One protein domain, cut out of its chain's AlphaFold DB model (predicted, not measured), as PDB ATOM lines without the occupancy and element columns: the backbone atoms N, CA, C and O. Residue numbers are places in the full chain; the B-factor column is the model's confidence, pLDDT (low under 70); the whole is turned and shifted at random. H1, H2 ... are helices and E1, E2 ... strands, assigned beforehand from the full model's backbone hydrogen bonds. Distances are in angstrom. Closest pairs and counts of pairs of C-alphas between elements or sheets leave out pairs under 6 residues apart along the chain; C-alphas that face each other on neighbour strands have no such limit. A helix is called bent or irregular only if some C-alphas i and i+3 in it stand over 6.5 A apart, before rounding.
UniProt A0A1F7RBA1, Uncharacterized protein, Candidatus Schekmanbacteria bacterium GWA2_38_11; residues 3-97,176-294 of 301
ATOM      1  N   LEU A   3     191.485 250.479 239.535       95.50
ATOM      2  CA  LEU A   3     192.481 249.478 239.912       95.50
ATOM      3  C   LEU A   3     193.894 249.980 239.631       95.50
ATOM      4  O   LEU A   3     194.145 250.628 238.617       95.50
ATOM      5  N   GLY A   4     194.822 249.580 240.488       96.19
ATOM      6  CA  GLY A   4     196.261 249.705 240.282       96.19
ATOM      7  C   GLY A   4     196.856 248.314 240.180       96.19
ATOM      8  O   GLY A   4     196.447 247.413 240.905       96.19
ATOM      9  N   LEU A   5     197.773 248.102 239.254       96.75
ATOM     10  CA  LEU A   5     198.403 246.814 239.019       96.75
ATOM     11  C   LEU A   5     199.906 247.003 239.069       96.75
ATOM     12  O   LEU A   5     200.426 247.898 238.405       96.75
ATOM     13  N   ASP A   6     200.585 246.116 239.785       95.88
ATOM     14  CA  ASP A   6     202.042 246.078 239.801       95.88
ATOM     15  C   ASP A   6     202.526 244.846 239.035       95.88
ATOM     16  O   ASP A   6     202.134 243.704 239.306       95.88
ATOM     17  N   LEU A   7     203.378 245.092 238.046       97.94
ATOM     18  CA  LEU A   7     203.898 244.106 237.113       97.94
ATOM     19  C   LEU A   7     205.421 244.008 237.240       97.94
ATOM     20  O   LEU A   7     206.121 245.001 237.449       97.94
ATOM     21  N   LEU A   8     205.940 242.798 237.058       97.75
ATOM     22  CA  LEU A   8     207.370 242.504 237.000       97.75
ATOM     23  C   LEU A   8     207.735 242.065 235.582       97.75
ATOM     24  O   LEU A   8     206.994 241.290 234.972       97.75
ATOM     25  N   LEU A   9     208.876 242.531 235.074       98.12
ATOM     26  CA  LEU A   9     209.409 242.132 233.774       98.12
ATOM     27  C   LEU A   9     210.662 241.283 233.983       98.12
ATOM     28  O   LEU A   9     211.692 241.780 234.424       98.12
ATOM     29  N   SER A  10     210.580 239.994 233.679       96.75
ATOM     30  CA  SER A  10     211.718 239.083 233.806       96.75
ATOM     31  C   SER A  10     212.792 239.334 232.732       96.75
ATOM     32  O   SER A  10     212.511 239.962 231.704       96.75
ATOM     33  N   PRO A  11     214.014 238.780 232.887       94.19
ATOM     34  CA  PRO A  11     215.086 238.958 231.905       94.19
ATOM     35  C   PRO A  11     214.760 238.353 230.530       94.19
ATOM     36  O   PRO A  11     215.244 238.830 229.510       94.19
ATOM     37  N   ASP A  12     213.898 237.332 230.484       94.94
ATOM     38  CA  ASP A  12     213.369 236.733 229.252       94.94
ATOM     39  C   ASP A  12     212.129 237.465 228.706       94.94
ATOM     40  O   ASP A  12     211.389 236.920 227.885       94.94
ATOM     41  N   LYS A  13     211.908 238.716 229.137       95.06
ATOM     42  CA  LYS A  13     210.847 239.615 228.665       95.06
ATOM     43  C   LYS A  13     209.420 239.092 228.901       95.06
ATOM     44  O   LYS A  13     208.490 239.455 228.172       95.06
ATOM     45  N   LYS A  14     209.217 238.247 229.916       97.62
ATOM     46  CA  LYS A  14     207.881 237.834 230.363       97.62
ATOM     47  C   LYS A  14     207.363 238.806 231.413       97.62
ATOM     48  O   LYS A  14     208.103 239.264 232.279       97.62
ATOM     49  N   ILE A  15     206.072 239.105 231.330       98.25
ATOM     50  CA  ILE A  15     205.401 240.025 232.245       98.25
ATOM     51  C   ILE A  15     204.599 239.199 233.239       98.25
ATOM     52  O   ILE A  15     203.822 238.326 232.850       98.25
ATOM     53  N   TYR A  16     204.789 239.492 234.516       98.50
ATOM     54  CA  TYR A  16     204.118 238.818 235.612       98.50
ATOM     55  C   TYR A  16     203.320 239.834 236.416       98.50
ATOM     56  O   TYR A  16     203.885 240.806 236.914       98.50
ATOM     57  N   LEU A  17     202.022 239.592 236.584       98.19
ATOM     58  CA  LEU A  17     201.203 240.349 237.521       98.19
ATOM     59  C   LEU A  17     201.559 239.948 238.954       98.19
ATOM     60  O   LEU A  17     201.345 238.804 239.355       98.19
ATOM     61  N   SER A  18     202.119 240.892 239.711       94.25
ATOM     62  CA  SER A  18     202.533 240.688 241.102       94.25
ATOM     63  C   SER A  18     201.379 240.920 242.072       94.25
ATOM     64  O   SER A  18     201.172 240.106 242.972       94.25
ATOM     65  N   GLU A  19     200.637 242.015 241.902       92.00
ATOM     66  CA  GLU A  19     199.509 242.367 242.767       92.00
ATOM     67  C   GLU A  19     198.512 243.301 242.081       92.00
ATOM     68  O   GLU A  19     198.843 243.998 241.118       92.00
ATOM     69  N   VAL A  20     197.284 243.302 242.603       94.75
ATOM     70  CA  VAL A  20     196.235 244.256 242.240       94.75
ATOM     71  C   VAL A  20     195.863 245.064 243.477       94.75
ATOM     72  O   VAL A  20     195.516 244.510 244.517       94.75
ATOM     73  N   ASN A  21     195.906 246.380 243.371       91.12
ATOM     74  CA  ASN A  21     195.540 247.318 244.414       91.12
ATOM     75  C   ASN A  21     194.137 247.874 244.133       91.12
ATOM     76  O   ASN A  21     193.866 248.403 243.051       91.12
ATOM     77  N   ILE A  22     193.241 247.743 245.116       86.75
ATOM     78  CA  ILE A  22     191.888 248.312 245.085       86.75
ATOM     79  C   ILE A  22     191.808 249.528 246.009       86.75
ATOM     80  O   ILE A  22     192.563 249.638 246.977       86.75
ATOM     81  N   GLY A  23     190.857 250.420 245.733       71.69
ATOM     82  CA  GLY A  23     190.633 251.585 246.578       71.69
ATOM     83  C   GLY A  23     191.658 252.680 246.333       71.69
ATOM     84  O   GLY A  23     192.463 252.966 247.202       71.69
ATOM     85  N   LEU A  24     191.618 253.275 245.145       78.38
ATOM     86  CA  LEU A  24     192.399 254.460 244.794       78.38
ATOM     87  C   LEU A  24     193.929 254.333 244.995       78.38
ATOM     88  O   LEU A  24     194.503 254.942 245.889       78.38
ATOM     89  N   PRO A  25     194.609 253.498 244.199       75.62
ATOM     90  CA  PRO A  25     196.068 253.436 244.201       75.62
ATOM     91  C   PRO A  25     196.747 254.630 243.514       75.62
ATOM     92  O   PRO A  25     196.310 255.040 242.441       75.62
ATOM     93  N   GLY A  26     197.913 255.006 244.067       81.19
ATOM     94  CA  GLY A  26     198.850 256.091 243.693       81.19
ATOM     95  C   GLY A  26     199.196 256.306 242.222       81.19
ATOM     96  O   GLY A  26     199.734 257.348 241.860       81.19
ATOM     97  N   GLY A  27     198.947 255.322 241.357       90.44
ATOM     98  CA  GLY A  27     199.583 255.242 240.040       90.44
ATOM     99  C   GLY A  27     199.292 256.427 239.115       90.44
ATOM    100  O   GLY A  27     200.149 256.791 238.316       90.44
ATOM    101  N   ALA A  28     198.118 257.061 239.218       94.38
ATOM    102  CA  ALA A  28     197.799 258.237 238.403       94.38
ATOM    103  C   ALA A  28     198.560 259.483 238.872       94.38
ATOM    104  O   ALA A  28     199.099 260.212 238.043       94.38
ATOM    105  N   PHE A  29     198.659 259.689 240.188       94.12
ATOM    106  CA  PHE A  29     199.464 260.765 240.759       94.12
ATOM    107  C   PHE A  29     200.950 260.569 240.461       94.12
ATOM    108  O   PHE A  29     201.600 261.483 239.962       94.12
ATOM    109  N   GLU A  30     201.461 259.358 240.683       94.94
ATOM    110  CA  GLU A  30     202.846 258.991 240.388       94.94
ATOM    111  C   GLU A  30     203.179 259.194 238.895       94.94
ATOM    112  O   GLU A  30     204.236 259.723 238.552       94.94
ATOM    113  N   TYR A  31     202.260 258.836 237.992       97.00
ATOM    114  CA  TYR A  31     202.400 259.113 236.562       97.00
ATOM    115  C   TYR A  31     202.473 260.616 236.258       97.00
ATOM    116  O   TYR A  31     203.348 261.038 235.501       97.00
ATOM    117  N   ASP A  32     201.592 261.423 236.854       96.69
ATOM    118  CA  ASP A  32     201.542 262.866 236.614       96.69
ATOM    119  C   ASP A  32     202.811 263.585 237.088       96.69
ATOM    120  O   ASP A  32     203.407 264.361 236.338       96.69
ATOM    121  N   ILE A  33     203.295 263.279 238.298       96.12
ATOM    122  CA  ILE A  33     204.531 263.885 238.818       96.12
ATOM    123  C   ILE A  33     205.761 263.441 238.015       96.12
ATOM    124  O   ILE A  33     206.677 264.242 237.806       96.12
ATOM    125  N   ALA A  34     205.779 262.201 237.512       97.25
ATOM    126  CA  ALA A  34     206.827 261.720 236.619       97.25
ATOM    127  C   ALA A  34     206.793 262.457 235.275       97.25
ATOM    128  O   ALA A  34     207.821 262.967 234.834       97.25
ATOM    129  N   HIS A  35     205.612 262.599 234.670       98.00
ATOM    130  CA  HIS A  35     205.419 263.368 233.442       98.00
ATOM    131  C   HIS A  35     205.882 264.820 233.611       98.00
ATOM    132  O   HIS A  35     206.725 265.300 232.854       98.00
ATOM    133  N   LYS A  36     205.418 265.499 234.664       96.94
ATOM    134  CA  LYS A  36     205.792 266.883 234.977       96.94
ATOM    135  C   LYS A  36     207.291 267.062 235.181       96.94
ATOM    136  O   LYS A  36     207.847 268.077 234.771       96.94
ATOM    137  N   THR A  37     207.954 266.080 235.783       97.31
ATOM    138  CA  THR A  37     209.408 266.101 235.986       97.31
ATOM    139  C   THR A  37     210.182 266.031 234.669       97.31
ATOM    140  O   THR A  37     211.237 266.654 234.551       97.31
ATOM    141  N   ILE A  38     209.663 265.299 233.680       97.81
ATOM    142  CA  ILE A  38     210.314 265.104 232.379       97.81
ATOM    143  C   ILE A  38     209.974 266.219 231.386       97.81
ATOM    144  O   ILE A  38     210.871 266.719 230.709       97.81
ATOM    145  N   PHE A  39     208.707 266.624 231.308       97.50
ATOM    146  CA  PHE A  39     208.206 267.535 230.272       97.50
ATOM    147  C   PHE A  39     207.959 268.966 230.769       97.50
ATOM    148  O   PHE A  39     207.757 269.869 229.965       97.50
ATOM    149  N   GLY A  40     208.009 269.206 232.083       96.81
ATOM    150  CA  GLY A  40     207.783 270.530 232.676       96.81
ATOM    151  C   GLY A  40     206.309 270.933 232.798       96.81
ATOM    152  O   GLY A  40     206.020 272.021 233.295       96.81
ATOM    153  N   GLU A  41     205.379 270.062 232.403       96.19
ATOM    154  CA  GLU A  41     203.935 270.315 232.384       96.19
ATOM    155  C   GLU A  41     203.131 269.115 232.924       96.19
ATOM    156  O   GLU A  41     203.615 267.976 232.867       96.19
ATOM    157  N   PRO A  42     201.931 269.339 233.498       94.75
ATOM    158  CA  PRO A  42     201.076 268.249 233.965       94.75
ATOM    159  C   PRO A  42     200.631 267.351 232.807       94.75
ATOM    160  O   PRO A  42     200.581 267.769 231.652       94.75
ATOM    161  N   SER A  43     200.292 266.109 233.131       96.69
ATOM    162  CA  SER A  43     199.682 265.171 232.195       96.69
ATOM    163  C   SER A  43     198.159 265.350 232.121       96.69
ATOM    164  O   SER A  43     197.540 265.998 232.962       96.69
ATOM    165  N   ASP A  44     197.530 264.696 231.146       96.75
ATOM    166  CA  ASP A  44     196.070 264.654 230.974       96.75
ATOM    167  C   ASP A  44     195.394 263.500 231.751       96.75
ATOM    168  O   ASP A  44     194.226 263.168 231.521       96.75
ATOM    169  N   VAL A  45     196.118 262.833 232.661       97.12
ATOM    170  CA  VAL A  45     195.655 261.585 233.294       97.12
ATOM    171  C   VAL A  45     194.393 261.782 234.135       97.12
ATOM    172  O   VAL A  45     193.491 260.942 234.102       97.12
ATOM    173  N   PHE A  46     194.296 262.896 234.861       95.62
ATOM    174  CA  PHE A  46     193.145 263.182 235.714       95.62
ATOM    175  C   PHE A  46     191.910 263.548 234.890       95.62
ATOM    176  O   PHE A  46     190.820 263.071 235.197       95.62
ATOM    177  N   GLU A  47     192.078 264.292 233.793       96.19
ATOM    178  CA  GLU A  47     190.991 264.594 232.852       96.19
ATOM    179  C   GLU A  47     190.423 263.305 232.250       96.19
ATOM    180  O   GLU A  47     189.213 263.080 232.288       96.19
ATOM    181  N   LYS A  48     191.291 262.383 231.810       96.31
ATOM    182  CA  LYS A  48     190.882 261.053 231.322       96.31
ATOM    183  C   LYS A  48     190.083 260.260 232.356       96.31
ATOM    184  O   LYS A  48     189.131 259.559 231.998       96.31
ATOM    185  N   ILE A  49     190.476 260.322 233.629       96.38
ATOM    186  CA  ILE A  49     189.765 259.640 234.715       96.38
ATOM    187  C   ILE A  49     188.392 260.285 234.952       96.38
ATOM    188  O   ILE A  49     187.395 259.562 235.041       96.38
ATOM    189  N   GLU A  50     188.317 261.616 234.993       96.50
ATOM    190  CA  GLU A  50     187.062 262.360 235.147       96.50
ATOM    191  C   GLU A  50     186.093 262.088 233.990       96.50
ATOM    192  O   GLU A  50     184.937 261.725 234.217       96.50
ATOM    193  N   GLU A  51     186.563 262.146 232.742       97.12
ATOM    194  CA  GLU A  51     185.756 261.833 231.560       97.12
ATOM    195  C   GLU A  51     185.168 260.422 231.616       97.12
ATOM    196  O   GLU A  51     184.011 260.197 231.249       97.12
ATOM    197  N   LYS A  52     185.959 259.441 232.064       96.12
ATOM    198  CA  LYS A  52     185.485 258.064 232.238       96.12
ATOM    199  C   LYS A  52     184.463 257.964 233.355       96.12
ATOM    200  O   LYS A  52     183.415 257.349 233.149       96.12
ATOM    201  N   SER A  53     184.725 258.591 234.498       96.31
ATOM    202  CA  SER A  53     183.775 258.602 235.606       96.31
ATOM    203  C   SER A  53     182.436 259.190 235.169       96.31
ATOM    204  O   SER A  53     181.381 258.573 235.341       96.31
ATOM    205  N   GLN A  54     182.471 260.331 234.482       97.31
ATOM    206  CA  GLN A  54     181.269 260.981 233.986       97.31
ATOM    207  C   GLN A  54     180.554 260.133 232.931       97.31
ATOM    208  O   GLN A  54     179.325 260.051 232.918       97.31
ATOM    209  N   ARG A  55     181.292 259.449 232.055       97.19
ATOM    210  CA  ARG A  55     180.720 258.578 231.020       97.19
ATOM    211  C   ARG A  55     179.950 257.401 231.614       97.19
ATOM    212  O   ARG A  55     178.782 257.234 231.251       97.19
ATOM    213  N   TYR A  56     180.583 256.636 232.505       95.50
ATOM    214  CA  TYR A  56     180.056 255.374 233.038       95.50
ATOM    215  C   TYR A  56     179.149 255.556 234.258       95.50
ATOM    216  O   TYR A  56     178.167 254.831 234.397       95.50
ATOM    217  N   PHE A  57     179.430 256.543 235.112       95.19
ATOM    218  CA  PHE A  57     178.739 256.723 236.393       95.19
ATOM    219  C   PHE A  57     177.914 258.001 236.489       95.19
ATOM    220  O   PHE A  57     177.149 258.134 237.443       95.19
ATOM    221  N   LYS A  58     178.035 258.923 235.521       97.38
ATOM    222  CA  LYS A  58     177.381 260.248 235.553       97.38
ATOM    223  C   LYS A  58     177.737 261.047 236.815       97.38
ATOM    224  O   LYS A  58     176.899 261.765 237.353       97.38
ATOM    225  N   LYS A  59     178.969 260.872 237.295       96.31
ATOM    226  CA  LYS A  59     179.519 261.475 238.510       96.31
ATOM    227  C   LYS A  59     180.943 261.951 238.250       96.31
ATOM    228  O   LYS A  59     181.659 261.300 237.482       96.31
ATOM    229  N   SER A  60     181.373 262.985 238.976       95.31
ATOM    230  CA  SER A  60     182.807 263.256 239.137       95.31
ATOM    231  C   SER A  60     183.508 262.015 239.694       95.31
ATOM    232  O   SER A  60     182.875 261.181 240.356       95.31
ATOM    233  N   PHE A  61     184.802 261.859 239.438       93.69
ATOM    234  CA  PHE A  61     185.522 260.690 239.937       93.69
ATOM    235  C   PHE A  61     185.535 260.636 241.470       93.69
ATOM    236  O   PHE A  61     185.349 259.569 242.060       93.69
ATOM    237  N   ARG A  62     185.646 261.794 242.127       92.12
ATOM    238  CA  ARG A  62     185.497 261.906 243.583       92.12
ATOM    239  C   ARG A  62     184.146 261.371 244.059       92.12
ATOM    240  O   ARG A  62     184.111 260.513 244.942       92.12
ATOM    241  N   ASP A  63     183.045 261.825 243.464       92.88
ATOM    242  CA  ASP A  63     181.698 261.379 243.842       92.88
ATOM    243  C   ASP A  63     181.477 259.894 243.539       92.88
ATOM    244  O   ASP A  63     180.764 259.203 244.269       92.88
ATOM    245  N   TYR A  64     182.096 259.375 242.475       93.19
ATOM    246  CA  TYR A  64     182.122 257.944 242.197       93.19
ATOM    247  C   TYR A  64     182.771 257.172 243.352       93.19
ATOM    248  O   TYR A  64     182.122 256.278 243.902       93.19
ATOM    249  N   ILE A  65     183.991 257.545 243.761       90.94
ATOM    250  CA  ILE A  65     184.737 256.872 244.836       90.94
ATOM    251  C   ILE A  65     183.965 256.894 246.157       90.94
ATOM    252  O   ILE A  65     183.821 255.850 246.793       90.94
ATOM    253  N   HIS A  66     183.410 258.046 246.545       89.62
ATOM    254  CA  HIS A  66     182.609 258.162 247.773       89.62
ATOM    255  C   HIS A  66     181.249 257.465 247.682       89.62
ATOM    256  O   HIS A  66     180.623 257.211 248.704       89.62
ATOM    257  N   SER A  67     180.792 257.112 246.478       91.19
ATOM    258  CA  SER A  67     179.557 256.344 246.293       91.19
ATOM    259  C   SER A  67     179.739 254.829 246.274       91.19
ATOM    260  O   SER A  67     178.751 254.105 246.138       91.19
ATOM    261  N   LEU A  68     180.976 254.330 246.384       90.38
ATOM    262  CA  LEU A  68     181.224 252.893 246.443       90.38
ATOM    263  C   LEU A  68     180.585 252.309 247.716       90.38
ATOM    264  O   LEU A  68     180.855 252.800 248.809       90.38
ATOM    265  N   PRO A  69     179.805 251.214 247.620       89.75
ATOM    266  CA  PRO A  69     179.016 250.678 248.739       89.75
ATOM    267  C   PRO A  69     179.856 250.012 249.841       89.75
ATOM    268  O   PRO A  69     179.312 249.354 250.719       89.75
ATOM    269  N   PHE A  70     181.177 250.106 249.740       89.56
ATOM    270  CA  PHE A  70     182.151 249.510 250.643       89.56
ATOM    271  C   PHE A  70     183.213 250.515 251.090       89.56
ATOM    272  O   PHE A  70     184.220 250.109 251.663       89.56
ATOM    273  N   ILE A  71     183.071 251.804 250.752       87.19
ATOM    274  CA  ILE A  71     184.126 252.797 250.994       87.19
ATOM    275  C   ILE A  71     184.409 252.976 252.488       87.19
ATOM    276  O   ILE A  71     185.574 253.059 252.878       87.19
ATOM    277  N   ASP A  72     183.373 252.966 253.324       86.44
ATOM    278  CA  ASP A  72     183.516 253.120 254.770       86.44
ATOM    279  C   ASP A  72     184.141 251.867 255.393       86.44
ATOM    280  O   ASP A  72     185.116 251.973 256.141       86.44
ATOM    281  N   GLU A  73     183.673 250.669 255.022       90.12
ATOM    282  CA  GLU A  73     184.299 249.422 255.472       90.12
ATOM    283  C   GLU A  73     185.742 249.294 254.974       90.12
ATOM    284  O   GLU A  73     186.594 248.793 255.704       90.12
ATOM    285  N   LEU A  74     186.046 249.769 253.763       87.75
ATOM    286  CA  LEU A  74     187.403 249.799 253.226       87.75
ATOM    287  C   LEU A  74     188.300 250.724 254.050       87.75
ATOM    288  O   LEU A  74     189.403 250.317 254.407       87.75
ATOM    289  N   LYS A  75     187.842 251.935 254.386       85.06
ATOM    290  CA  LYS A  75     188.593 252.879 255.230       85.06
ATOM    291  C   LYS A  75     188.900 252.271 256.601       85.06
ATOM    292  O   LYS A  75     190.055 252.285 257.024       85.06
ATOM    293  N   GLU A  76     187.907 251.670 257.253       87.44
ATOM    294  CA  GLU A  76     188.092 250.967 258.530       87.44
ATOM    295  C   GLU A  76     189.034 249.760 258.396       87.44
ATOM    296  O   GLU A  76     189.904 249.538 259.241       87.44
ATOM    297  N   PHE A  77     188.929 249.009 257.300       88.81
ATOM    298  CA  PHE A  77     189.814 247.881 257.034       88.81
ATOM    299  C   PHE A  77     191.267 248.321 256.808       88.81
ATOM    300  O   PHE A  77     192.181 247.665 257.306       88.81
ATOM    301  N   LYS A  78     191.515 249.452 256.130       85.06
ATOM    302  CA  LYS A  78     192.874 250.005 255.980       85.06
ATOM    303  C   LYS A  78     193.481 250.381 257.337       85.06
ATOM    304  O   LYS A  78     194.637 250.049 257.570       85.06
ATOM    305  N   LEU A  79     192.700 250.953 258.263       83.25
ATOM    306  CA  LEU A  79     193.162 251.216 259.637       83.25
ATOM    307  C   LEU A  79     193.552 249.927 260.376       83.25
ATOM    308  O   LEU A  79     194.551 249.906 261.095       83.25
ATOM    309  N   PHE A  80     192.804 248.839 260.178       86.81
ATOM    310  CA  PHE A  80     193.182 247.521 260.697       86.81
ATOM    311  C   PHE A  80     194.493 247.006 260.081       86.81
ATOM    312  O   PHE A  80     195.378 246.563 260.815       86.81
ATOM    313  N   LEU A  81     194.660 247.100 258.756       84.31
ATOM    314  CA  LEU A  81     195.902 246.695 258.080       84.31
ATOM    315  C   LEU A  81     197.121 247.490 258.564       84.31
ATOM    316  O   LEU A  81     198.225 246.945 258.635       84.31
ATOM    317  N   ASP A  82     196.910 248.754 258.926       79.00
ATOM    318  CA  ASP A  82     197.934 249.638 259.479       79.00
ATOM    319  C   ASP A  82     198.138 249.450 260.997       79.00
ATOM    320  O   ASP A  82     199.022 250.072 261.577       79.00
ATOM    321  N   ARG A  83     197.409 248.508 261.622       81.00
ATOM    322  CA  ARG A  83     197.428 248.168 263.060       81.00
ATOM    323  C   ARG A  83     196.959 249.283 263.996       81.00
ATOM    324  O   ARG A  83     197.244 249.249 265.189       81.00
ATOM    325  N   GLU A  84     196.193 250.226 263.470       80.56
ATOM    326  CA  GLU A  84     195.609 251.327 264.236       80.56
ATOM    327  C   GLU A  84     194.277 250.926 264.895       80.56
ATOM    328  O   GLU A  84     193.830 251.558 265.852       80.56
ATOM    329  N   ARG A  85     193.616 249.872 264.390       81.50
ATOM    330  CA  ARG A  85     192.325 249.370 264.896       81.50
ATOM    331  C   ARG A  85     192.225 247.847 264.848       81.50
ATOM    332  O   ARG A  85     192.992 247.174 264.165       81.50
ATOM    333  N   SER A  86     191.248 247.297 265.570       85.25
ATOM    334  CA  SER A  86     190.839 245.895 265.435       85.25
ATOM    335  C   SER A  86     190.132 245.644 264.102       85.25
ATOM    336  O   SER A  86     189.607 246.572 263.489       85.25
ATOM    337  N   LEU A  87     190.063 244.375 263.688       85.38
ATOM    338  CA  LEU A  87     189.312 243.962 262.502       85.38
ATOM    339  C   LEU A  87     187.852 244.470 262.577       85.38
ATOM    340  O   LEU A  87     187.211 244.274 263.615       85.38
ATOM    341  N   PRO A  88     187.313 245.100 261.514       84.19
ATOM    342  CA  PRO A  88     185.929 245.568 261.490       84.19
ATOM    343  C   PRO A  88     184.913 244.432 261.679       84.19
ATOM    344  O   PRO A  88     185.087 243.336 261.149       84.19
ATOM    345  N   LEU A  89     183.814 244.709 262.391       79.38
ATOM    346  CA  LEU A  89     182.737 243.732 262.645       79.38
ATOM    347  C   LEU A  89     181.943 243.358 261.386       79.38
ATOM    348  O   LEU A  89     181.333 242.293 261.330       79.38
ATOM    349  N   LYS A  90     181.910 244.253 260.398       81.50
ATOM    350  CA  LYS A  90     181.268 244.040 259.102       81.50
ATOM    351  C   LYS A  90     182.315 244.227 258.019       81.50
ATOM    352  O   LYS A  90     182.990 245.252 257.990       81.50
ATOM    353  N   LEU A  91     182.424 243.243 257.136       87.00
ATOM    354  CA  LEU A  91     183.297 243.296 255.974       87.00
ATOM    355  C   LEU A  91     182.440 243.107 254.732       87.00
ATOM    356  O   LEU A  91     181.778 242.081 254.570       87.00
ATOM    357  N   ASN A  92     182.440 244.111 253.858       92.25
ATOM    358  CA  ASN A  92     181.858 243.944 252.537       92.25
ATOM    359  C   ASN A  92     182.645 242.842 251.791       92.25
ATOM    360  O   ASN A  92     183.879 242.883 251.826       92.25
ATOM    361  N   PRO A  93     181.996 241.882 251.099       94.12
ATOM    362  CA  PRO A  93     182.696 240.784 250.427       94.12
ATOM    363  C   PRO A  93     183.791 241.226 249.447       94.12
ATOM    364  O   PRO A  93     184.743 240.482 249.223       94.12
ATOM    365  N   VAL A  94     183.709 242.446 248.897       93.81
ATOM    366  CA  VAL A  94     184.765 242.994 248.031       93.81
ATOM    367  C   VAL A  94     186.123 243.070 248.738       93.81
ATOM    368  O   VAL A  94     187.155 242.944 248.086       93.81
ATOM    369  N   LEU A  95     186.138 243.238 250.067       93.19
ATOM    370  CA  LEU A  95     187.363 243.378 250.856       93.19
ATOM    371  C   LEU A  95     188.202 242.099 250.858       93.19
ATOM    372  O   LEU A  95     189.402 242.172 251.101       93.19
ATOM    373  N   ARG A  96     187.629 240.942 250.496       94.88
ATOM    374  CA  ARG A  96     188.396 239.708 250.243       94.88
ATOM    375  C   ARG A  96     189.478 239.902 249.186       94.88
ATOM    376  O   ARG A  96     190.493 239.217 249.227       94.88
ATOM    377  N   LEU A  97     189.299 240.857 248.271       94.75
ATOM    378  CA  LEU A  97     190.308 241.221 247.277       94.75
ATOM    379  C   LEU A  97     191.546 241.890 247.889       94.75
ATOM    380  O   LEU A  97     192.529 242.017 247.180       94.75
ATOM    381  N   LYS A 176     214.908 243.925 236.550       95.94
ATOM    382  CA  LYS A 176     216.092 244.790 236.681       95.94
ATOM    383  C   LYS A 176     216.430 245.555 235.408       95.94
ATOM    384  O   LYS A 176     216.344 245.002 234.316       95.94
ATOM    385  N   VAL A 177     216.893 246.787 235.593       96.25
ATOM    386  CA  VAL A 177     217.490 247.644 234.565       96.25
ATOM    387  C   VAL A 177     218.745 248.272 235.169       96.25
ATOM    388  O   VAL A 177     218.692 248.849 236.254       96.25
ATOM    389  N   ASN A 178     219.894 248.089 234.519       93.75
ATOM    390  CA  ASN A 178     221.210 248.406 235.091       93.75
ATOM    391  C   ASN A 178     221.366 247.803 236.510       93.75
ATOM    392  O   ASN A 178     221.125 246.608 236.708       93.75
ATOM    393  N   HIS A 179     221.755 248.601 237.511       92.31
ATOM    394  CA  HIS A 179     221.829 248.183 238.920       92.31
ATOM    395  C   HIS A 179     220.521 248.368 239.702       92.31
ATOM    396  O   HIS A 179     220.481 248.018 240.883       92.31
ATOM    397  N   TYR A 180     219.448 248.857 239.076       95.44
ATOM    398  CA  TYR A 180     218.153 249.058 239.723       95.44
ATOM    399  C   TYR A 180     217.251 247.831 239.586       95.44
ATOM    400  O   TYR A 180     217.155 247.193 238.535       95.44
ATOM    401  N   LEU A 181     216.540 247.519 240.662       94.62
ATOM    402  CA  LEU A 181     215.294 246.768 240.609       94.62
ATOM    403  C   LEU A 181     214.207 247.694 240.077       94.62
ATOM    404  O   LEU A 181     214.169 248.861 240.464       94.62
ATOM    405  N   PHE A 182     213.308 247.171 239.247       95.62
ATOM    406  CA  PHE A 182     212.152 247.946 238.818       95.62
ATOM    407  C   PHE A 182     210.864 247.136 238.771       95.62
ATOM    408  O   PHE A 182     210.883 245.924 238.555       95.62
ATOM    409  N   SER A 183     209.742 247.825 238.921       95.62
ATOM    410  CA  SER A 183     208.404 247.315 238.619       95.62
ATOM    411  C   SER A 183     207.663 248.303 237.732       95.62
ATOM    412  O   SER A 183     207.951 249.497 237.751       95.62
ATOM    413  N   ILE A 184     206.706 247.801 236.956       97.94
ATOM    414  CA  ILE A 184     205.811 248.623 236.141       97.94
ATOM    415  C   ILE A 184     204.497 248.735 236.901       97.94
ATOM    416  O   ILE A 184     203.869 247.716 237.190       97.94
ATOM    417  N   ARG A 185     204.079 249.959 237.201       96.19
ATOM    418  CA  ARG A 185     202.773 250.250 237.777       96.19
ATOM    419  C   ARG A 185     201.826 250.719 236.687       96.19
ATOM    420  O   ARG A 185     202.195 251.472 235.790       96.19
ATOM    421  N   VAL A 186     200.596 250.231 236.750       97.38
ATOM    422  CA  VAL A 186     199.565 250.501 235.750       97.38
ATOM    423  C   VAL A 186     198.257 250.830 236.431       97.38
ATOM    424  O   VAL A 186     197.865 250.157 237.380       97.38
ATOM    425  N   VAL A 187     197.541 251.813 235.898       97.44
ATOM    426  CA  VAL A 187     196.175 252.119 236.319       97.44
ATOM    427  C   VAL A 187     195.184 251.608 235.280       97.44
ATOM    428  O   VAL A 187     195.335 251.848 234.078       97.44
ATOM    429  N   SER A 188     194.142 250.927 235.757       96.88
ATOM    430  CA  SER A 188     192.956 250.584 234.973       96.88
ATOM    431  C   SER A 188     191.701 251.173 235.606       96.88
ATOM    432  O   SER A 188     191.519 251.110 236.820       96.88
ATOM    433  N   PHE A 189     190.796 251.700 234.783       96.56
ATOM    434  CA  PHE A 189     189.478 252.134 235.232       96.56
ATOM    435  C   PHE A 189     188.402 251.671 234.250       96.56
ATOM    436  O   PHE A 189     188.529 251.879 233.046       96.56
ATOM    437  N   GLU A 190     187.365 251.003 234.766       94.00
ATOM    438  CA  GLU A 190     186.289 250.396 233.960       94.00
ATOM    439  C   GLU A 190     186.799 249.453 232.857       94.00
ATOM    440  O   GLU A 190     186.286 249.424 231.742       94.00
ATOM    441  N   GLY A 191     187.820 248.645 233.172       95.00
ATOM    442  CA  GLY A 191     188.344 247.652 232.228       95.00
ATOM    443  C   GLY A 191     189.147 248.261 231.080       95.00
ATOM    444  O   GLY A 191     189.490 247.552 230.134       95.00
ATOM    445  N   GLU A 192     189.458 249.553 231.173       97.00
ATOM    446  CA  GLU A 192     190.282 250.291 230.228       97.00
ATOM    447  C   GLU A 192     191.614 250.676 230.880       97.00
ATOM    448  O   GLU A 192     191.681 250.950 232.082       97.00
ATOM    449  N   PHE A 193     192.684 250.681 230.088       97.75
ATOM    450  CA  PHE A 193     193.986 251.219 230.476       97.75
ATOM    451  C   PHE A 193     193.931 252.752 230.619       97.75
ATOM    452  O   PHE A 193     193.322 253.426 229.786       97.75
ATOM    453  N   ILE A 194     194.595 253.297 231.646       97.75
ATOM    454  CA  ILE A 194     194.663 254.745 231.915       97.75
ATOM    455  C   ILE A 194     196.079 255.282 231.716       97.75
ATOM    456  O   ILE A 194     196.310 256.101 230.829       97.75
ATOM    457  N   CYS A 195     197.027 254.809 232.521       97.94
ATOM    458  CA  CYS A 195     198.420 255.246 232.491       97.94
ATOM    459  C   CYS A 195     199.351 254.131 232.981       97.94
ATOM    460  O   CYS A 195     198.900 253.144 233.572       97.94
ATOM    461  N   MET A 196     200.652 254.291 232.720       98.06
ATOM    462  CA  MET A 196     201.699 253.447 233.294       98.06
ATOM    463  C   MET A 196     202.927 254.272 233.660       98.06
ATOM    464  O   MET A 196     203.318 255.173 232.924       98.06
ATOM    465  N   ASN A 197     203.554 253.907 234.762       97.94
ATOM    466  CA  ASN A 197     204.805 254.456 235.266       97.94
ATOM    467  C   ASN A 197     205.648 253.309 235.842       97.94
ATOM    468  O   ASN A 197     205.217 252.154 235.870       97.94
ATOM    469  N   GLY A 198     206.873 253.600 236.264       96.62
ATOM    470  CA  GLY A 198     207.741 252.629 236.919       96.62
ATOM    471  C   GLY A 198     208.093 253.041 238.339       96.62
ATOM    472  O   GLY A 198     208.071 254.224 238.670       96.62
ATOM    473  N   ASP A 199     208.485 252.059 239.142       95.12
ATOM    474  CA  ASP A 199     209.190 252.262 240.407       95.12
ATOM    475  C   ASP A 199     210.611 251.704 240.249       95.12
ATOM    476  O   ASP A 199     210.771 250.559 239.828       95.12
ATOM    477  N   LEU A 200     211.634 252.488 240.594       95.75
ATOM    478  CA  LEU A 200     213.037 252.072 240.672       95.75
ATOM    479  C   LEU A 200     213.474 251.950 242.132       95.75
ATOM    480  O   LEU A 200     213.139 252.787 242.969       95.75
ATOM    481  N   SER A 201     214.286 250.945 242.437       92.56
ATOM    482  CA  SER A 201     214.919 250.798 243.747       92.56
ATOM    483  C   SER A 201     216.315 250.200 243.620       92.56
ATOM    484  O   SER A 201     216.569 249.356 242.765       92.56
ATOM    485  N   THR A 202     217.233 250.598 244.498       88.75
ATOM    486  CA  THR A 202     218.584 250.018 244.567       88.75
ATOM    487  C   THR A 202     218.613 248.673 245.297       88.75
ATOM    488  O   THR A 202     219.529 247.881 245.083       88.75
ATOM    489  N   ALA A 203     217.613 248.383 246.138       81.50
ATOM    490  CA  ALA A 203     217.527 247.152 246.923       81.50
ATOM    491  C   ALA A 203     216.078 246.796 247.306       81.50
ATOM    492  O   ALA A 203     215.172 247.624 247.224       81.50
ATOM    493  N   HIS A 204     215.839 245.555 247.736       72.44
ATOM    494  CA  HIS A 204     214.501 245.098 248.146       72.44
ATOM    495  C   HIS A 204     214.023 245.708 249.466       72.44
ATOM    496  O   HIS A 204     212.823 245.827 249.683       72.44
ATOM    497  N   ASP A 205     214.962 246.082 250.326       65.94
ATOM    498  CA  ASP A 205     214.762 246.711 251.628       65.94
ATOM    499  C   ASP A 205     214.989 248.230 251.587       65.94
ATOM    500  O   ASP A 205     214.969 248.891 252.629       65.94
ATOM    501  N   SER A 206     215.197 248.799 250.390       58.91
ATOM    502  CA  SER A 206     215.324 250.245 250.244       58.91
ATOM    503  C   SER A 206     214.072 250.916 250.795       58.91
ATOM    504  O   SER A 206     212.951 250.637 250.369       58.91
ATOM    505  N   LYS A 207     214.276 251.856 251.719       62.50
ATOM    506  CA  LYS A 207     213.200 252.710 252.239       62.50
ATOM    507  C   LYS A 207     212.602 253.614 251.164       62.50
ATOM    508  O   LYS A 207     211.509 254.132 251.359       62.50
ATOM    509  N   TRP A 208     213.328 253.824 250.067       69.88
ATOM    510  CA  TRP A 208     212.969 254.764 249.019       69.88
ATOM    511  C   TRP A 208     212.837 254.045 247.683       69.88
ATOM    512  O   TRP A 208     213.764 253.367 247.232       69.88
ATOM    513  N   ARG A 209     211.675 254.239 247.066       86.56
ATOM    514  CA  ARG A 209     211.405 253.969 245.656       86.56
ATOM    515  C   ARG A 209     211.478 255.291 244.895       86.56
ATOM    516  O   ARG A 209     211.100 256.325 245.447       86.56
ATOM    517  N   TYR A 210     211.970 255.252 243.666       94.25
ATOM    518  CA  TYR A 210     211.974 256.399 242.769       94.25
ATOM    519  C   TYR A 210     210.964 256.158 241.658       94.25
ATOM    520  O   TYR A 210     211.127 255.229 240.868       94.25
ATOM    521  N   VAL A 211     209.939 256.996 241.593       95.62
ATOM    522  CA  VAL A 211     208.969 256.967 240.503       95.62
ATOM    523  C   VAL A 211     209.685 257.369 239.212       95.62
ATOM    524  O   VAL A 211     210.424 258.351 239.200       95.62
ATOM    525  N   VAL A 212     209.482 256.629 238.126       98.00
ATOM    526  CA  VAL A 212     210.091 256.904 236.817       98.00
ATOM    527  C   VAL A 212     209.030 256.931 235.721       98.00
ATOM    528  O   VAL A 212     208.082 256.139 235.729       98.00
ATOM    529  N   PHE A 213     209.184 257.844 234.763       98.38
ATOM    530  CA  PHE A 213     208.321 257.891 233.587       98.38
ATOM    531  C   PHE A 213     208.691 256.765 232.614       98.38
ATOM    532  O   PHE A 213     209.874 256.493 232.406       98.38
ATOM    533  N   ILE A 214     207.692 256.114 232.019       98.62
ATOM    534  CA  ILE A 214     207.903 255.054 231.028       98.62
ATOM    535  C   ILE A 214     207.580 255.587 229.637       98.62
ATOM    536  O   ILE A 214     206.493 256.111 229.408       98.62
ATOM    537  N   GLU A 215     208.492 255.367 228.693       98.25
ATOM    538  CA  GLU A 215     208.291 255.676 227.277       98.25
ATOM    539  C   GLU A 215     208.628 254.459 226.407       98.25
ATOM    540  O   GLU A 215     209.330 253.533 226.823       98.25
ATOM    541  N   GLU A 216     208.115 254.444 225.180       98.25
ATOM    542  CA  GLU A 216     208.500 253.453 224.183       98.25
ATOM    543  C   GLU A 216     209.964 253.638 223.765       98.25
ATOM    544  O   GLU A 216     210.412 254.740 223.461       98.25
ATOM    545  N   GLY A 217     210.714 252.541 223.719       97.44
ATOM    546  CA  GLY A 217     212.073 252.505 223.190       97.44
ATOM    547  C   GLY A 217     212.394 251.165 222.537       97.44
ATOM    548  O   GLY A 217     211.539 250.296 222.403       97.44
ATOM    549  N   LYS A 218     213.639 250.981 222.092       96.56
ATOM    550  CA  LYS A 218     214.061 249.740 221.412       96.56
ATOM    551  C   LYS A 218     214.333 248.589 222.381       96.56
ATOM    552  O   LYS A 218     214.172 247.422 222.026       96.56
ATOM    553  N   GLU A 219     214.768 248.915 223.589       96.50
ATOM    554  CA  GLU A 219     215.170 247.966 224.619       96.50
ATOM    555  C   GLU A 219     214.783 248.470 226.010       96.50
ATOM    556  O   GLU A 219     214.300 249.591 226.159       96.50
ATOM    557  N   VAL A 220     214.945 247.607 227.015       97.62
ATOM    558  CA  VAL A 220     214.712 247.970 228.415       97.62
ATOM    559  C   VAL A 220     215.948 248.702 228.925       97.62
ATOM    560  O   VAL A 220     216.969 248.067 229.180       97.62
ATOM    561  N   SER A 221     215.869 250.023 229.050       97.81
ATOM    562  CA  SER A 221     217.017 250.867 229.409       97.81
ATOM    563  C   SER A 221     216.582 252.155 230.096       97.81
ATOM    564  O   SER A 221     215.487 252.649 229.838       97.81
ATOM    565  N   LEU A 222     217.454 252.736 230.918       98.25
ATOM    566  CA  LEU A 222     217.289 254.106 231.404       98.25
ATOM    567  C   LEU A 222     217.925 255.084 230.414       98.25
ATOM    568  O   LEU A 222     219.006 254.810 229.895       98.25
ATOM    569  N   LYS A 223     217.262 256.216 230.162       97.88
ATOM    570  CA  LYS A 223     217.808 257.292 229.321       97.88
ATOM    571  C   LYS A 223     219.092 257.876 229.911       97.88
ATOM    572  O   LYS A 223     220.051 258.095 229.179       97.88
ATOM    573  N   ASP A 224     219.093 258.096 231.222       96.50
ATOM    574  CA  ASP A 224     220.193 258.684 231.978       96.50
ATOM    575  C   ASP A 224     220.475 257.813 233.208       96.50
ATOM    576  O   ASP A 224     219.561 257.460 233.955       96.50
ATOM    577  N   ASP A 225     221.743 257.465 233.416       92.38
ATOM    578  CA  ASP A 225     222.234 256.763 234.603       92.38
ATOM    579  C   ASP A 225     223.691 257.202 234.870       92.38
ATOM    580  O   ASP A 225     224.575 256.873 234.072       92.38
ATOM    581  N   PRO A 226     223.970 257.989 235.930       94.00
ATOM    582  CA  PRO A 226     223.057 258.390 237.004       94.00
ATOM    583  C   PRO A 226     222.034 259.461 236.582       94.00
ATOM    584  O   PRO A 226     222.264 260.224 235.647       94.00
ATOM    585  N   PHE A 227     220.931 259.557 237.330       96.06
ATOM    586  CA  PHE A 227     219.875 260.564 237.158       96.06
ATOM    587  C   PHE A 227     219.716 261.468 238.391       96.06
ATOM    588  O   PHE A 227     220.088 261.104 239.509       96.06
ATOM    589  N   GLU A 228     219.133 262.652 238.190       97.06
ATOM    590  CA  GLU A 228     218.728 263.552 239.276       97.06
ATOM    591  C   GLU A 228     217.474 263.004 239.984       97.06
ATOM    592  O   GLU A 228     216.593 262.424 239.348       97.06
ATOM    593  N   ILE A 229     217.379 263.199 241.301       95.75
ATOM    594  CA  ILE A 229     216.184 262.869 242.088       95.75
ATOM    595  C   ILE A 229     215.462 264.169 242.432       95.75
ATOM    596  O   ILE A 229     216.065 265.076 243.002       95.75
ATOM    597  N   VAL A 230     214.168 264.230 242.132       95.62
ATOM    598  CA  VAL A 230     213.296 265.362 242.457       95.62
ATOM    599  C   VAL A 230     212.361 264.967 243.595       95.62
ATOM    600  O   VAL A 230     211.628 263.981 243.493       95.62
ATOM    601  N   ASP A 231     212.381 265.735 244.683       92.69
ATOM    602  CA  ASP A 231     211.474 265.560 245.820       92.69
ATOM    603  C   ASP A 231     210.142 266.289 245.575       92.69
ATOM    604  O   ASP A 231     210.107 267.506 245.382       92.69
ATOM    605  N   PHE A 232     209.030 265.559 245.642       88.69
ATOM    606  CA  PHE A 232     207.672 266.097 245.562       88.69
ATOM    607  C   PHE A 232     207.019 266.098 246.946       88.69
ATOM    608  O   PHE A 232     206.425 265.117 247.382       88.69
ATOM    609  N   GLY A 233     207.082 267.237 247.640       82.25
ATOM    610  CA  GLY A 233     206.494 267.415 248.978       82.25
ATOM    611  C   GLY A 233     204.976 267.647 249.011       82.25
ATOM    612  O   GLY A 233     204.446 268.009 250.060       82.25
ATOM    613  N   GLY A 234     204.289 267.512 247.875       83.94
ATOM    614  CA  GLY A 234     202.844 267.721 247.767       83.94
ATOM    615  C   GLY A 234     202.030 266.578 248.372       83.94
ATOM    616  O   GLY A 234     202.537 265.475 248.576       83.94
ATOM    617  N   ILE A 235     200.755 266.855 248.644       84.75
ATOM    618  CA  ILE A 235     199.774 265.821 248.968       84.75
ATOM    619  C   ILE A 235     199.445 265.052 247.682       84.75
ATOM    620  O   ILE A 235     199.190 265.653 246.642       84.75
ATOM    621  N   SER A 236     199.463 263.726 247.770       84.75
ATOM    622  CA  SER A 236     198.989 262.825 246.720       84.75
ATOM    623  C   SER A 236     197.509 263.049 246.418       84.75
ATOM    624  O   SER A 236     196.711 263.375 247.304       84.75
ATOM    625  N   TRP A 237     197.124 262.801 245.172       86.00
ATOM    626  CA  TRP A 237     195.729 262.873 244.744       86.00
ATOM    627  C   TRP A 237     194.820 261.934 245.556       86.00
ATOM    628  O   TRP A 237     193.682 262.283 245.873       86.00
ATOM    629  N   GLU A 238     195.341 260.786 246.002       82.69
ATOM    630  CA  GLU A 238     194.663 259.898 246.949       82.69
ATOM    631  C   GLU A 238     194.289 260.613 248.246       82.69
ATOM    632  O   GLU A 238     193.165 260.484 248.733       82.69
ATOM    633  N   GLY A 239     195.229 261.378 248.804       82.12
ATOM    634  CA  GLY A 239     195.029 262.174 250.008       82.12
ATOM    635  C   GLY A 239     193.894 263.184 249.862       82.12
ATOM    636  O   GLY A 239     193.083 263.353 250.777       82.12
ATOM    637  N   GLU A 240     193.801 263.820 248.698       86.19
ATOM    638  CA  GLU A 240     192.750 264.790 248.398       86.19
ATOM    639  C   GLU A 240     191.384 264.123 248.231       86.19
ATOM    640  O   GLU A 240     190.405 264.565 248.832       86.19
ATOM    641  N   VAL A 241     191.310 263.033 247.464       84.50
ATOM    642  CA  VAL A 241     190.040 262.366 247.153       84.50
ATOM    643  C   VAL A 241     189.494 261.597 248.355       84.50
ATOM    644  O   VAL A 241     188.296 261.671 248.621       84.50
ATOM    645  N   TRP A 242     190.324 260.852 249.092       81.31
ATOM    646  CA  TRP A 242     189.850 259.998 250.191       81.31
ATOM    647  C   TRP A 242     189.640 260.718 251.512       81.31
ATOM    648  O   TRP A 242     188.716 260.354 252.255       81.31
ATOM    649  N   TYR A 243     190.506 261.683 251.812       79.69
ATOM    650  CA  TYR A 243     190.571 262.334 253.118       79.69
ATOM    651  C   TYR A 243     190.204 263.816 253.062       79.69
ATOM    652  O   TYR A 243     190.342 264.506 254.070       79.69
ATOM    653  N   ASP A 244     189.752 264.322 251.910       81.31
ATOM    654  CA  ASP A 244     189.427 265.737 251.705       81.31
ATOM    655  C   ASP A 244     190.592 266.657 252.122       81.31
ATOM    656  O   ASP A 244     190.402 267.693 252.765       81.31
ATOM    657  N   GLY A 245     191.828 266.215 251.848       78.56
ATOM    658  CA  GLY A 245     193.068 266.893 252.245       78.56
ATOM    659  C   GLY A 245     193.432 266.776 253.734       78.56
ATOM    660  O   GLY A 245     194.500 267.228 254.145       78.56
ATOM    661  N   LYS A 246     192.595 266.145 254.569       83.81
ATOM    662  CA  LYS A 246     192.827 265.940 256.011       83.81
ATOM    663  C   LYS A 246     193.481 264.587 256.281       83.81
ATOM    664  O   LYS A 246     192.876 263.688 256.863       83.81
ATOM    665  N   ILE A 247     194.731 264.444 255.848       81.25
ATOM    666  CA  ILE A 247     195.476 263.186 255.963       81.25
ATOM    667  C   ILE A 247     195.738 262.828 257.442       81.25
ATOM    668  O   ILE A 247     196.344 263.629 258.162       81.25
ATOM    669  N   PRO A 248     195.346 261.622 257.903       80.00
ATOM    670  CA  PRO A 248     195.715 261.119 259.225       80.00
ATOM    671  C   PRO A 248     197.235 261.016 259.402       80.00
ATOM    672  O   PRO A 248     197.935 260.630 258.471       80.00
ATOM    673  N   GLU A 249     197.752 261.274 260.610       81.62
ATOM    674  CA  GLU A 249     199.204 261.293 260.879       81.62
ATOM    675  C   GLU A 249     199.919 260.016 260.409       81.62
ATOM    676  O   GLU A 249     200.932 260.084 259.718       81.62
ATOM    677  N   HIS A 250     199.336 258.848 260.698       76.50
ATOM    678  CA  HIS A 250     199.890 257.547 260.316       76.50
ATOM    679  C   HIS A 250     199.918 257.304 258.789       76.50
ATOM    680  O   HIS A 250     200.626 256.407 258.334       76.50
ATOM    681  N   GLN A 251     199.182 258.092 257.991       76.44
ATOM    682  CA  GLN A 251     199.183 258.037 256.522       76.44
ATOM    683  C   GLN A 251     200.043 259.124 255.873       76.44
ATOM    684  O   GLN A 251     200.209 259.101 254.658       76.44
ATOM    685  N   LYS A 252     200.605 260.083 256.620       81.25
ATOM    686  CA  LYS A 252     201.352 261.193 256.002       81.25
ATOM    687  C   LYS A 252     202.522 260.711 255.155       81.25
ATOM    688  O   LYS A 252     202.653 261.150 254.024       81.25
ATOM    689  N   LEU A 253     203.301 259.751 255.655       76.00
ATOM    690  CA  LEU A 253     204.412 259.150 254.900       76.00
ATOM    691  C   LEU A 253     203.959 258.411 253.632       76.00
ATOM    692  O   LEU A 253     204.776 258.147 252.760       76.00
ATOM    693  N   ASN A 254     202.677 258.054 253.554       74.00
ATOM    694  CA  ASN A 254     202.110 257.284 252.455       74.00
ATOM    695  C   ASN A 254     201.521 258.162 251.355       74.00
ATOM    696  O   ASN A 254     201.317 257.688 250.243       74.00
ATOM    697  N   LEU A 255     201.162 259.394 251.708       81.38
ATOM    698  CA  LEU A 255     200.355 260.285 250.884       81.38
ATOM    699  C   LEU A 255     201.049 261.627 250.645       81.38
ATOM    700  O   LEU A 255     200.422 262.523 250.088       81.38
ATOM    701  N   ILE A 256     202.290 261.787 251.112       82.50
ATOM    702  CA  ILE A 256     203.106 262.996 250.995       82.50
ATOM    703  C   ILE A 256     204.561 262.573 250.785       82.50
ATOM    704  O   ILE A 256     205.062 261.721 251.520       82.50
ATOM    705  N   GLY A 257     205.267 263.234 249.867       80.94
ATOM    706  CA  GLY A 257     206.723 263.110 249.772       80.94
ATOM    707  C   GLY A 257     207.208 262.015 248.825       80.94
ATOM    708  O   GLY A 257     208.081 261.231 249.203       80.94
ATOM    709  N   ASP A 258     206.678 261.971 247.601       88.56
ATOM    710  CA  ASP A 258     207.199 261.086 246.559       88.56
ATOM    711  C   ASP A 258     208.545 261.582 246.016       88.56
ATOM    712  O   ASP A 258     208.841 262.778 245.985       88.56
ATOM    713  N   LYS A 259     209.374 260.638 245.570       93.00
ATOM    714  CA  LYS A 259     210.667 260.912 244.938       93.00
ATOM    715  C   LYS A 259     210.607 260.463 243.490       93.00
ATOM    716  O   LYS A 259     210.307 259.301 243.226       93.00
ATOM    717  N   VAL A 260     210.932 261.356 242.565       95.75
ATOM    718  CA  VAL A 260     210.891 261.084 241.125       95.75
ATOM    719  C   VAL A 260     212.312 261.025 240.576       95.75
ATOM    720  O   VAL A 260     213.114 261.929 240.806       95.75
ATOM    721  N   ALA A 261     212.630 259.962 239.843       97.06
ATOM    722  CA  ALA A 261     213.835 259.880 239.033       97.06
ATOM    723  C   ALA A 261     213.642 260.739 237.778       97.06
ATOM    724  O   ALA A 261     212.774 260.451 236.952       97.06
ATOM    725  N   LYS A 262     214.454 261.785 237.611       97.88
ATOM    726  CA  LYS A 262     214.445 262.644 236.422       97.88
ATOM    727  C   LYS A 262     215.172 261.957 235.266       97.88
ATOM    728  O   LYS A 262     216.256 262.355 234.853       97.88
ATOM    729  N   THR A 263     214.572 260.876 234.794       98.06
ATOM    730  CA  THR A 263     214.980 260.104 233.625       98.06
ATOM    731  C   THR A 263     213.778 259.336 233.069       98.06
ATOM    732  O   THR A 263     212.684 259.366 233.633       98.06
ATOM    733  N   ILE A 264     213.978 258.638 231.957       98.44
ATOM    734  CA  ILE A 264     212.953 257.845 231.282       98.44
ATOM    735  C   ILE A 264     213.372 256.378 231.314       98.44
ATOM    736  O   ILE A 264     214.500 256.044 230.950       98.44
ATOM    737  N   LEU A 265     212.457 255.505 231.733       98.62
ATOM    738  CA  LEU A 265     212.574 254.065 231.555       98.62
ATOM    739  C   LEU A 265     211.979 253.695 230.196       98.62
ATOM    740  O   LEU A 265     210.762 253.687 230.013       98.62
ATOM    741  N   TYR A 266     212.844 253.368 229.246       98.56
ATOM    742  CA  TYR A 266     212.424 252.858 227.953       98.56
ATOM    743  C   TYR A 266     211.981 251.406 228.070       98.56
ATOM    744  O   TYR A 266     212.684 250.582 228.657       98.56
ATOM    745  N   LEU A 267     210.823 251.093 227.491       98.56
ATOM    746  CA  LEU A 267     210.344 249.728 227.303       98.56
ATOM    747  C   LEU A 267     210.044 249.469 225.820       98.56
ATOM    748  O   LEU A 267     209.491 250.343 225.151       98.56
ATOM    749  N   PRO A 268     210.320 248.258 225.305       98.31
ATOM    750  CA  PRO A 268     209.898 247.872 223.963       98.31
ATOM    751  C   PRO A 268     208.383 247.980 223.753       98.31
ATOM    752  O   PRO A 268     207.594 247.683 224.659       98.31
ATOM    753  N   SER A 269     207.966 248.344 222.540       98.12
ATOM    754  CA  SER A 269     206.554 248.545 222.193       98.12
ATOM    755  C   SER A 269     205.703 247.293 222.420       98.12
ATOM    756  O   SER A 269     204.566 247.382 222.895       98.12
ATOM    757  N   GLU A 270     206.267 246.100 222.199       98.25
ATOM    758  CA  GLU A 270     205.591 244.835 222.469       98.25
ATOM    759  C   GLU A 270     205.336 244.600 223.965       98.25
ATOM    760  O   GLU A 270     204.351 243.954 224.331       98.25
ATOM    761  N   ILE A 271     206.201 245.127 224.839       98.50
ATOM    762  CA  ILE A 271     206.032 245.058 226.294       98.50
ATOM    763  C   ILE A 271     204.942 246.029 226.724       98.50
ATOM    764  O   ILE A 271     204.010 245.612 227.407       98.50
ATOM    765  N   ILE A 272     204.995 247.277 226.251       98.50
ATOM    766  CA  ILE A 272     203.965 248.292 226.511       98.50
ATOM    767  C   ILE A 272     202.583 247.780 226.088       98.50
ATOM    768  O   ILE A 272     201.624 247.871 226.856       98.50
ATOM    769  N   PHE A 273     202.470 247.188 224.896       98.50
ATOM    770  CA  PHE A 273     201.217 246.611 224.414       98.50
ATOM    771  C   PHE A 273     200.693 245.501 225.338       98.50
ATOM    772  O   PHE A 273     199.526 245.516 225.733       98.50
ATOM    773  N   LYS A 274     201.552 244.551 225.731       98.50
ATOM    774  CA  LYS A 274     201.167 243.457 226.638       98.50
ATOM    775  C   LYS A 274     200.765 243.965 228.022       98.50
ATOM    776  O   LYS A 274     199.795 243.467 228.583       98.50
ATOM    777  N   VAL A 275     201.473 244.961 228.553       98.50
ATOM    778  CA  VAL A 275     201.154 245.623 229.826       98.50
ATOM    779  C   VAL A 275     199.747 246.226 229.782       98.50
ATOM    780  O   VAL A 275     198.928 245.930 230.654       98.50
ATOM    781  N   LYS A 276     199.430 246.998 228.731       98.56
ATOM    782  CA  LYS A 276     198.083 247.562 228.517       98.56
ATOM    783  C   LYS A 276     197.027 246.462 228.454       98.56
ATOM    784  O   LYS A 276     196.005 246.546 229.130       98.56
ATOM    785  N   LYS A 277     197.309 245.394 227.705       98.50
ATOM    786  CA  LYS A 277     196.392 244.267 227.547       98.50
ATOM    787  C   LYS A 277     196.105 243.546 228.869       98.50
ATOM    788  O   LYS A 277     194.946 243.266 229.161       98.50
ATOM    789  N   ILE A 278     197.128 243.305 229.693       98.50
ATOM    790  CA  ILE A 278     196.962 242.724 231.036       98.50
ATOM    791  C   ILE A 278     196.072 243.620 231.901       98.50
ATOM    792  O   ILE A 278     195.166 243.113 232.558       98.50
ATOM    793  N   ALA A 279     196.292 244.938 231.882       98.00
ATOM    794  CA  ALA A 279     195.489 245.878 232.659       98.00
ATOM    795  C   ALA A 279     194.006 245.848 232.269       98.00
ATOM    796  O   ALA A 279     193.141 245.753 233.139       98.00
ATOM    797  N   GLU A 280     193.714 245.853 230.969       98.06
ATOM    798  CA  GLU A 280     192.348 245.718 230.461       98.06
ATOM    799  C   GLU A 280     191.712 244.377 230.842       98.06
ATOM    800  O   GLU A 280     190.556 244.332 231.263       98.06
ATOM    801  N   ASP A 281     192.445 243.271 230.692       98.25
ATOM    802  CA  ASP A 281     191.919 241.931 230.957       98.25
ATOM    803  C   ASP A 281     191.637 241.727 232.453       98.25
ATOM    804  O   ASP A 281     190.569 241.229 232.818       98.25
ATOM    805  N   VAL A 282     192.535 242.182 233.333       98.12
ATOM    806  CA  VAL A 282     192.314 242.192 234.789       98.12
ATOM    807  C   VAL A 282     191.133 243.088 235.147       98.12
ATOM    808  O   VAL A 282     190.253 242.657 235.894       98.12
ATOM    809  N   GLY A 283     191.060 244.299 234.589       96.75
ATOM    810  CA  GLY A 283     189.951 245.216 234.836       96.75
ATOM    811  C   GLY A 283     188.599 244.616 234.444       96.75
ATOM    812  O   GLY A 283     187.662 244.638 235.245       96.75
ATOM    813  N   LYS A 284     188.514 243.972 233.273       96.62
ATOM    814  CA  LYS A 284     187.314 243.247 232.819       96.62
ATOM    815  C   LYS A 284     186.967 242.071 233.727       96.62
ATOM    816  O   LYS A 284     185.788 241.850 233.993       96.62
ATOM    817  N   ILE A 285     187.957 241.321 234.220       97.00
ATOM    818  CA  ILE A 285     187.713 240.253 235.201       97.00
ATOM    819  C   ILE A 285     187.083 240.846 236.463       97.00
ATOM    820  O   ILE A 285     186.036 240.363 236.882       97.00
ATOM    821  N   TYR A 286     187.675 241.904 237.025       95.75
ATOM    822  CA  TYR A 286     187.237 242.519 238.282       95.75
ATOM    823  C   TYR A 286     185.844 243.148 238.193       95.75
ATOM    824  O   TYR A 286     185.076 243.070 239.149       95.75
ATOM    825  N   MET A 287     185.489 243.736 237.048       93.56
ATOM    826  CA  MET A 287     184.151 244.296 236.816       93.56
ATOM    827  C   MET A 287     183.038 243.248 236.823       93.56
ATOM    828  O   MET A 287     181.913 243.563 237.191       93.56
ATOM    829  N   ASN A 288     183.345 242.017 236.414       94.38
ATOM    830  CA  ASN A 288     182.365 240.940 236.282       94.38
ATOM    831  C   ASN A 288     182.381 239.973 237.478       94.38
ATOM    832  O   ASN A 288     181.842 238.867 237.389       94.38
ATOM    833  N   LEU A 289     183.026 240.350 238.588       95.50
ATOM    834  CA  LEU A 289     183.053 239.529 239.795       95.50
ATOM    835  C   LEU A 289     181.719 239.587 240.533       95.50
ATOM    836  O   LEU A 289     181.182 240.652 240.822       95.50
ATOM    837  N   ASP A 290     181.256 238.415 240.949       95.06
ATOM    838  CA  ASP A 290     180.297 238.292 242.036       95.06
ATOM    839  C   ASP A 290     181.080 238.229 243.352       95.06
ATOM    840  O   ASP A 290     181.639 237.185 243.702       95.06
ATOM    841  N   PHE A 291     181.153 239.354 244.073       94.56
ATOM    842  CA  PHE A 291     181.956 239.445 245.297       94.56
ATOM    843  C   PHE A 291     181.508 238.459 246.383       94.56
ATOM    844  O   PHE A 291     182.332 238.034 247.190       94.56
ATOM    845  N   SER A 292     180.241 238.028 246.375       93.69
ATOM    846  CA  SER A 292     179.740 237.029 247.328       93.69
ATOM    847  C   SER A 292     180.361 235.641 247.122       93.69
ATOM    848  O   SER A 292     180.464 234.863 248.071       93.69
ATOM    849  N   LYS A 293     180.827 235.352 245.900       95.31
ATOM    850  CA  LYS A 293     181.441 234.078 245.497       95.31
ATOM    851  C   LYS A 293     182.965 234.082 245.561       95.31
ATOM    852  O   LYS A 293     183.589 233.096 245.165       95.31
ATOM    853  N   LEU A 294     183.583 235.171 246.022       96.06
ATOM    854  CA  LEU A 294     185.028 235.195 246.222       96.06
ATOM    855  C   LEU A 294     185.438 234.151 247.272       96.06
ATOM    856  O   LEU A 294     184.719 234.002 248.268       96.06
TER     857      LEU A 294
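AT A GLANCE: This is residues 3 to 97 and 176 to 294 of the 301 residues of an uncharacterized protein of Candidatus Schekmanbacteria bacterium GWA2_38_11 (UniProt A0A1F7RBA1). A strongly twisted sheet of seven strands curls round H1 on one face and round the long H8 on the other; H2 is on the same face as H1, and the short helices H3, H4 and H5 gather toward one end of the longest axis. The printed part has 214 residues with eight named helices and seven named strands, along the chain E1 E2 H1 H2 H3 H4 H5 E3 E4 E5 E6 H6 H7 E7 H8. The sheet is mixed, in the order E2 E1 E3 E4 E5 E7 E6, and the class is mixed, helices and strands. The whole is compact, with a radius of gyration of the C-alphas of 17.5 A, and spans 49 by 36 by 32 A.

IN THESE COORDINATES: The strands are E2, residues 15 to 22; E1, 3 to 9, beginning at C-alpha 3 (192.481, 249.478, 239.912); E3, 180 to 189, 29.2 A long; E4, 192 to 201, 28.1 A; E5, 210 to 217; E7, 256 to 268, 31.7 A; and E6, 228 to 235. E2 bends by 52 degrees at residue 18 and E7 by 67 degrees at residue 263. The helices are H8, residues 269 to 287, 27.1 A long and ending at C-alpha 287 (184.151, 244.296, 236.816); H1, 27 to 39, and H2, 45 to 57, each 17.9 A; H3, 61 to 66; H4, 71 to 81; H5, 93 to 97; H6, 237 to 243; and H7, 249 to 255, irregular, with C-alphas 250 and 253 7.2 A apart.

HOW THE PARTS SIT: E3, E4 and E5 form a meander, each strand the antiparallel neighbour of the one before; N 185 and O 197 are 2.8 A apart, N 198 and O 212 2.9 A. E5 and E7 are parallel, with N 211 and O 259 at 2.8 A. H1 and H2 on one face and H8 on the other make three layers, helices on both faces of a sheet. The closest C-alphas of H1 and E5 are Ala 34 and Phe 213, 5.1 A; of H8 and E4, Glu 192 and Glu 280, 5.0 A. H1 and H2 form a helical hairpin and touch at Ala 28 and Val 45, their closest C-alphas, 6.5 A, through residues 28 to 32 and 45 to 46 alone. H2 touches H3, closest C-alphas Ser 53 and Phe 61, 5.1 A, at a steep tilt of 62 degrees. H3 and H6 only just touch, with 3 pairs of C-alphas within 8 A, the closest Arg 62 and Val 241, 5.8 A. H4 is close to H5 but not clearly touching, closest C-alphas Leu 74 and Leu 95, 6.8 A. H5 and H7 only graze the sheet. Every O i to N i+4 pair is within hydrogen-bond range in H1, H2, H3, H4, H6 and H8; in H5 0 of 1 is, with 2 of 2 O i to N i+3 pairs, and in H7 1 of 3, with 3 of 4.

THE WHOLE: The C-alphas farthest apart, Leu 89 and Lys 218, are 52.1 A apart. Residues 98 to 175 are not printed, and C-alphas 97 and 176 are 28.1 A apart across the cut. The link H4 to H5 is long. The mean pLDDT of the printed part is 91.9; residues 205 to 208 are under 70.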